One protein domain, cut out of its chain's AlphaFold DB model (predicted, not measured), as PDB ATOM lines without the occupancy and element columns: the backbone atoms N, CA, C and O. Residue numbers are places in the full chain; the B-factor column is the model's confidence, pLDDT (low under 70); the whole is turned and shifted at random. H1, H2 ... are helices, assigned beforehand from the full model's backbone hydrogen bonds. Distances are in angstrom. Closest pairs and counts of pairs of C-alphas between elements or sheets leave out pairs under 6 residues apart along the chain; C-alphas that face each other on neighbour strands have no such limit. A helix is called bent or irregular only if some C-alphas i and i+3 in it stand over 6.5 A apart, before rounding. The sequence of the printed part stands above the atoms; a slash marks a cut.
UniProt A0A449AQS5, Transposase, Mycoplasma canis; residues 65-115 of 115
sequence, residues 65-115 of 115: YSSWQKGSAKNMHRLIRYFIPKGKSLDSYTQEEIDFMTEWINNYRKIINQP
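Overview. This is residues 65 to 115 of the 115 residues of the protein "Transposase" of Mycoplasma canis (UniProt A0A449AQS5). What is the shape? Helices H1 and H2 make a loose V, residues 79 to 83 of H1 meeting residues 101 to 105 of H2, with a looping link at the narrow end. Residues 65 to 75 and 110 to 115 stand free. What is printed? There are 51 residues with H1, then H2, and no named strand; the class is all helix. The whole is loose and flat, with radius of gyration of the C-alphas 13.0 A and spans 33 by 32 by 14 A.

Arrangement. How do H1, residues 67 to 83, and H2, residues 95 to 112, meet? They touch, closest at the C-alphas of Leu 79 and Ile 105, 6.9 A apart, and run opposite ways at a steep tilt of 63 degrees. Are their backbones even? In H2 every O i to N i+4 pair is within hydrogen-bond range, in H1 9 of 13. H1 is irregular, C-alphas 69 and 72 being 7.7 A apart, with a kink of 37 degrees near residue 74.

Along the chain. Where is H1? It runs 24.3 A from C-alpha 67 at (-36.080, -29.472, -2.131). Where is H2? It runs 25.7 A to C-alpha 112 at (-37.868, -8.495, 8.351).

Size, cuts and confidence. How large is it? The C-alphas farthest apart, of Asp 91 and Pro 115, are 38.6 A apart. Is it continuous? The printed part has no cut; the 11-residue link is long. Where is confidence low? Residues 113 to 115 are under 70.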
ATOM      1  N   TYR A  65     -36.945 -34.591  -5.943       77.00
ATOM      2  CA  TYR A  65     -36.030 -34.585  -4.788       77.00
ATOM      3  C   TYR A  65     -35.164 -33.318  -4.607       77.00
ATOM      4  O   TYR A  65     -34.449 -33.206  -3.613       77.00
ATOM      5  N   SER A  66     -35.316 -32.286  -5.447       82.56
ATOM      6  CA  SER A  66     -34.595 -31.012  -5.308       82.56
ATOM      7  C   SER A  66     -35.322 -30.000  -4.423       82.56
ATOM      8  O   SER A  66     -35.858 -28.980  -4.865       82.56
ATOM      9  N   SER A  67     -35.353 -30.281  -3.120       78.75
ATOM     10  CA  SER A  67     -36.080 -29.472  -2.131       78.75
ATOM     11  C   SER A  67     -35.612 -28.006  -2.057       78.75
ATOM     12  O   SER A  67     -36.442 -27.121  -1.806       78.75
ATOM     13  N   TRP A  68     -34.328 -27.739  -2.335       82.75
ATOM     14  CA  TRP A  68     -33.712 -26.408  -2.298       82.75
ATOM     15  C   TRP A  68     -34.295 -25.449  -3.343       82.75
ATOM     16  O   TRP A  68     -34.494 -24.270  -3.053       82.75
ATOM     17  N   GLN A  69     -34.694 -25.952  -4.518       83.81
ATOM     18  CA  GLN A  69     -35.307 -25.142  -5.581       83.81
ATOM     19  C   GLN A  69     -36.651 -24.530  -5.147       83.81
ATOM     20  O   GLN A  69     -37.060 -23.477  -5.642       83.81
ATOM     21  N   LYS A  70     -37.321 -25.169  -4.178       83.62
ATOM     22  CA  LYS A  70     -38.659 -24.804  -3.690       83.62
ATOM     23  C   LYS A  70     -38.639 -24.047  -2.358       83.62
ATOM     24  O   LYS A  70     -39.704 -23.655  -1.882       83.62
ATOM     25  N   GLY A  71     -37.475 -23.816  -1.742       87.06
ATOM     26  CA  GLY A  71     -37.378 -23.254  -0.383       87.06
ATOM     27  C   GLY A  71     -38.097 -21.909  -0.220       87.06
ATOM     28  O   GLY A  71     -38.848 -21.688   0.728       87.06
ATOM     29  N   SER A  72     -37.961 -21.039  -1.218       87.38
ATOM     30  CA  SER A  72     -38.617 -19.729  -1.243       87.38
ATOM     31  C   SER A  72     -40.143 -19.806  -1.301       87.38
ATOM     32  O   SER A  72     -40.823 -19.119  -0.539       87.38
ATOM     33  N   ALA A  73     -40.672 -20.670  -2.170       88.62
ATOM     34  CA  ALA A  73     -42.108 -20.895  -2.293       88.62
ATOM     35  C   ALA A  73     -42.678 -21.545  -1.022       88.62
ATOM     36  O   ALA A  73     -43.723 -21.126  -0.537       88.62
ATOM     37  N   LYS A  74     -41.950 -22.495  -0.411       89.50
ATOM     38  CA  LYS A  74     -42.327 -23.107   0.875       89.50
ATOM     39  C   LYS A  74     -42.440 -22.071   1.996       89.50
ATOM     40  O   LYS A  74     -43.414 -22.102   2.744       89.50
ATOM     41  N   ASN A  75     -41.489 -21.140   2.095       90.31
ATOM     42  CA  ASN A  75     -41.560 -20.065   3.086       90.31
ATOM     43  C   ASN A  75     -42.767 -19.139   2.842       90.31
ATOM     44  O   ASN A  75     -43.470 -18.785   3.781       90.31
ATOM     45  N   MET A  76     -43.055 -18.785   1.586       90.81
ATOM     46  CA  MET A  76     -44.256 -18.009   1.251       90.81
ATOM     47  C   MET A  76     -45.544 -18.758   1.630       90.81
ATOM     48  O   MET A  76     -46.418 -18.181   2.267       90.81
ATOM     49  N   HIS A  77     -45.642 -20.055   1.321       91.12
ATOM     50  CA  HIS A  77     -46.788 -20.873   1.728       91.12
ATOM     51  C   HIS A  77     -46.942 -20.951   3.250       91.12
ATOM     52  O   HIS A  77     -48.066 -21.017   3.738       91.12
ATOM     53  N   ARG A  78     -45.840 -20.929   4.013       92.38
ATOM     54  CA  ARG A  78     -45.898 -20.835   5.479       92.38
ATOM     55  C   ARG A  78     -46.551 -19.527   5.931       92.38
ATOM     56  O   ARG A  78     -47.383 -19.580   6.822       92.38
ATOM     57  N   LEU A  79     -46.227 -18.398   5.296       93.44
ATOM     58  CA  LEU A  79     -46.831 -17.105   5.635       93.44
ATOM     59  C   LEU A  79     -48.331 -17.066   5.321       93.44
ATOM     60  O   LEU A  79     -49.116 -16.651   6.163       93.44
ATOM     61  N   ILE A  80     -48.736 -17.585   4.158       93.19
ATOM     62  CA  ILE A  80     -50.158 -17.695   3.785       93.19
ATOM     63  C   ILE A  80     -50.931 -18.540   4.812       93.19
ATOM     64  O   ILE A  80     -52.073 -18.234   5.136       93.19
ATOM     65  N   ARG A  81     -50.300 -19.574   5.382       93.62
ATOM     66  CA  ARG A  81     -50.938 -20.449   6.378       93.62
ATOM     67  C   ARG A  81     -51.229 -19.796   7.728       93.62
ATOM     68  O   ARG A  81     -52.005 -20.377   8.478       93.62
ATOM     69  N   TYR A  82     -50.651 -18.634   8.038       92.12
ATOM     70  CA  TYR A  82     -51.076 -17.861   9.212       92.12
ATOM     71  C   TYR A  82     -52.475 -17.264   9.032       92.12
ATOM     72  O   TYR A  82     -53.188 -17.089  10.011       92.12
ATOM     73  N   PHE A  83     -52.879 -17.003   7.788       92.19
ATOM     74  CA  PHE A  83     -54.191 -16.456   7.446       92.19
ATOM     75  C   PHE A  83     -55.192 -17.541   7.059       92.19
ATOM     76  O   PHE A  83     -56.366 -17.465   7.413       92.19
ATOM     77  N   ILE A  84     -54.726 -18.557   6.326       93.12
ATOM     78  CA  ILE A  84     -55.568 -19.623   5.784       93.12
ATOM     79  C   ILE A  84     -55.066 -20.972   6.310       93.12
ATOM     80  O   ILE A  84     -54.136 -21.564   5.741       93.12
ATOM     81  N   PRO A  85     -55.661 -21.483   7.404       90.94
ATOM     82  CA  PRO A  85     -55.314 -22.787   7.945       90.94
ATOM     83  C   PRO A  85     -55.543 -23.908   6.928       90.94
ATOM     84  O   PRO A  85     -56.434 -23.856   6.078       90.94
ATOM     85  N   LYS A  86     -54.756 -24.981   7.042       88.44
ATOM     86  CA  LYS A  86     -54.980 -26.189   6.238       88.44
ATOM     87  C   LYS A  86     -56.387 -26.745   6.475       88.44
ATOM     88  O   LYS A  86     -56.857 -26.780   7.606       88.44
ATOM     89  N   GLY A  87     -57.012 -27.246   5.412       86.88
ATOM     90  CA  GLY A  87     -58.328 -27.887   5.479       86.88
ATOM     91  C   GLY A  87     -59.506 -26.913   5.512       86.88
ATOM     92  O   GLY A  87     -60.646 -27.362   5.487       86.88
ATOM     93  N   LYS A  88     -59.260 -25.596   5.528       87.88
ATOM     94  CA  LYS A  88     -60.305 -24.599   5.289       87.88
ATOM     95  C   LYS A  88     -60.564 -24.461   3.792       87.88
ATOM     96  O   LYS A  88     -59.623 -24.494   2.995       87.88
ATOM     97  N   SER A  89     -61.841 -24.335   3.425       87.31
ATOM     98  CA  SER A  89     -62.209 -24.040   2.041       87.31
ATOM     99  C   SER A  89     -61.717 -22.645   1.668       87.31
ATOM    100  O   SER A  89     -61.757 -21.730   2.486       87.31
ATOM    101  N   LEU A  90     -61.252 -22.500   0.428       87.25
ATOM    102  CA  LEU A  90     -60.928 -21.201  -0.155       87.25
ATOM    103  C   LEU A  90     -62.174 -20.491  -0.705       87.25
ATOM    104  O   LEU A  90     -62.096 -19.308  -1.008       87.25
ATOM    105  N   ASP A  91     -63.312 -21.187  -0.808       88.00
ATOM    106  CA  ASP A  91     -64.544 -20.651  -1.406       88.00
ATOM    107  C   ASP A  91     -65.181 -19.539  -0.562       88.00
ATOM    108  O   ASP A  91     -65.937 -18.726  -1.084       88.00
ATOM    109  N   SER A  92     -64.878 -19.499   0.739       87.69
ATOM    110  CA  SER A  92     -65.349 -18.450   1.644       87.69
ATOM    111  C   SER A  92     -64.546 -17.156   1.548       87.69
ATOM    112  O   SER A  92     -64.926 -16.188   2.192       87.69
ATOM    113  N   TYR A  93     -63.429 -17.153   0.814       91.19
ATOM    114  CA  TYR A  93     -62.557 -15.992   0.714       91.19
ATOM    115  C   TYR A  93     -62.844 -15.205  -0.559       91.19
ATOM    116  O   TYR A  93     -62.984 -15.770  -1.647       91.19
ATOM    117  N   THR A  94     -62.872 -13.886  -0.438       94.19
ATOM    118  CA  THR A  94     -62.967 -12.985  -1.584       94.19
ATOM    119  C   THR A  94     -61.578 -12.661  -2.133       94.19
ATOM    120  O   THR A  94     -60.551 -12.804  -1.463       94.19
ATOM    121  N   GLN A  95     -61.514 -12.193  -3.381       93.81
ATOM    122  CA  GLN A  95     -60.242 -11.740  -3.950       93.81
ATOM    123  C   GLN A  95     -59.681 -10.519  -3.194       93.81
ATOM    124  O   GLN A  95     -58.465 -10.371  -3.117       93.81
ATOM    125  N   GLU A  96     -60.541  -9.686  -2.606       94.25
ATOM    126  CA  GLU A  96     -60.154  -8.516  -1.807       94.25
ATOM    127  C   GLU A  96     -59.449  -8.927  -0.509       94.25
ATOM    128  O   GLU A  96     -58.390  -8.391  -0.185       94.25
ATOM    129  N   GLU A  97     -59.964  -9.942   0.190       94.44
ATOM    130  CA  GLU A  97     -59.322 -10.495   1.389       94.44
ATOM    131  C   GLU A  97     -57.946 -11.093   1.071       94.44
ATOM    132  O   GLU A  97     -56.987 -10.929   1.831       94.44
ATOM    133  N   ILE A  98     -57.812 -11.755  -0.083       94.94
ATOM    134  CA  ILE A  98     -56.526 -12.294  -0.538       94.94
ATOM    135  C   ILE A  98     -55.553 -11.191  -0.937       94.94
ATOM    136  O   ILE A  98     -54.357 -11.317  -0.652       94.94
ATOM    137  N   ASP A  99     -56.030 -10.122  -1.570       94.56
ATOM    138  CA  ASP A  99     -55.209  -8.959  -1.904       94.56
ATOM    139  C   ASP A  99     -54.713  -8.283  -0.609       94.56
ATOM    140  O   ASP A  99     -53.510  -8.046  -0.477       94.56
ATOM    141  N   PHE A 100     -55.583  -8.105   0.394       95.06
ATOM    142  CA  PHE A 100     -55.215  -7.583   1.716       95.06
ATOM    143  C   PHE A 100     -54.171  -8.459   2.424       95.06
ATOM    144  O   PHE A 100     -53.126  -7.968   2.857       95.06
ATOM    145  N   MET A 101     -54.400  -9.776   2.486       95.06
ATOM    146  CA  MET A 101     -53.436 -10.734   3.038       95.06
ATOM    147  C   MET A 101     -52.088 -10.657   2.307       95.06
ATOM    148  O   MET A 101     -51.026 -10.686   2.929       95.06
ATOM    149  N   THR A 102     -52.112 -10.583   0.976       94.81
ATOM    150  CA  THR A 102     -50.898 -10.536   0.151       94.81
ATOM    151  C   THR A 102     -50.108  -9.260   0.409       94.81
ATOM    152  O   THR A 102     -48.883  -9.318   0.537       94.81
ATOM    153  N   GLU A 103     -50.793  -8.125   0.528       94.62
ATOM    154  CA  GLU A 103     -50.178  -6.843   0.856       94.62
ATOM    155  C   GLU A 103     -49.563  -6.869   2.258       94.62
ATOM    156  O   GLU A 103     -48.396  -6.506   2.424       94.62
ATOM    157  N   TRP A 104     -50.277  -7.416   3.248       94.88
ATOM    158  CA  TRP A 104     -49.742  -7.613   4.595       94.88
ATOM    159  C   TRP A 104     -48.472  -8.471   4.578       94.88
ATOM    160  O   TRP A 104     -47.449  -8.076   5.136       94.88
ATOM    161  N   ILE A 105     -48.492  -9.614   3.881       93.62
ATOM    162  CA  ILE A 105     -47.332 -10.514   3.764       93.62
ATOM    163  C   ILE A 105     -46.155  -9.800   3.094       93.62
ATOM    164  O   ILE A 105     -45.012  -9.946   3.534       93.62
ATOM    165  N   ASN A 106     -46.408  -9.040   2.030       93.69
ATOM    166  CA  ASN A 106     -45.370  -8.298   1.324       93.69
ATOM    167  C   ASN A 106     -44.749  -7.211   2.212       93.69
ATOM    168  O   ASN A 106     -43.526  -7.068   2.217       93.69
ATOM    169  N   ASN A 107     -45.557  -6.494   2.994       92.75
ATOM    170  CA  ASN A 107     -45.074  -5.457   3.905       92.75
ATOM    171  C   ASN A 107     -44.324  -6.046   5.100       92.75
ATOM    172  O   ASN A 107     -43.208  -5.614   5.385       92.75
ATOM    173  N   TYR A 108     -44.843  -7.115   5.706       90.88
ATOM    174  CA  TYR A 108     -44.137  -7.864   6.745       90.88
ATOM    175  C   TYR A 108     -42.756  -8.334   6.265       90.88
ATOM    176  O   TYR A 108     -41.755  -8.141   6.950       90.88
ATOM    177  N   ARG A 109     -42.676  -8.887   5.044       86.44
ATOM    178  CA  ARG A 109     -41.411  -9.335   4.442       86.44
ATOM    179  C   ARG A 109     -40.427  -8.199   4.194       86.44
ATOM    180  O   ARG A 109     -39.230  -8.451   4.257       86.44
ATOM    181  N   LYS A 110     -40.887  -6.987   3.884       85.06
ATOM    182  CA  LYS A 110     -39.984  -5.836   3.761       85.06
ATOM    183  C   LYS A 110     -39.344  -5.518   5.106       85.06
ATOM    184  O   LYS A 110     -38.134  -5.375   5.141       85.06
ATOM    185  N   ILE A 111     -40.129  -5.496   6.185       83.38
ATOM    186  CA  ILE A 111     -39.650  -5.169   7.537       83.38
ATOM    187  C   ILE A 111     -38.580  -6.165   8.000       83.38
ATOM    188  O   ILE A 111     -37.496  -5.760   8.388       83.38
ATOM    189  N   ILE A 112     -38.831  -7.474   7.890       78.31
ATOM    190  CA  ILE A 112     -37.868  -8.495   8.351       78.31
ATOM    191  C   ILE A 112     -36.598  -8.611   7.494       78.31
ATOM    192  O   ILE A 112     -35.667  -9.298   7.894       78.31
ATOM    193  N   ASN A 113     -36.587  -8.029   6.289       69.44
ATOM    194  CA  ASN A 113     -35.423  -8.028   5.398       69.44
ATOM    195  C   ASN A 113     -34.734  -6.650   5.360       69.44
ATOM    196  O   ASN A 113     -33.895  -6.431   4.486       69.44
ATOM    197  N   GLN A 114     -35.109  -5.718   6.244       57.28
ATOM    198  CA  GLN A 114     -34.344  -4.490   6.468       57.28
ATOM    199  C   GLN A 114     -33.054  -4.831   7.239       57.28
ATOM    200  O   GLN A 114     -33.090  -5.746   8.064       57.28
ATOM    201  N   PRO A 115     -31.924  -4.178   6.906       50.81
ATOM    202  CA  PRO A 115     -30.633  -4.419   7.550       50.81
ATOM    203  C   PRO A 115     -30.630  -4.047   9.035       50.81
ATOM    204  O   PRO A 115     -31.387  -3.124   9.417       50.81
TER     205      PRO A 115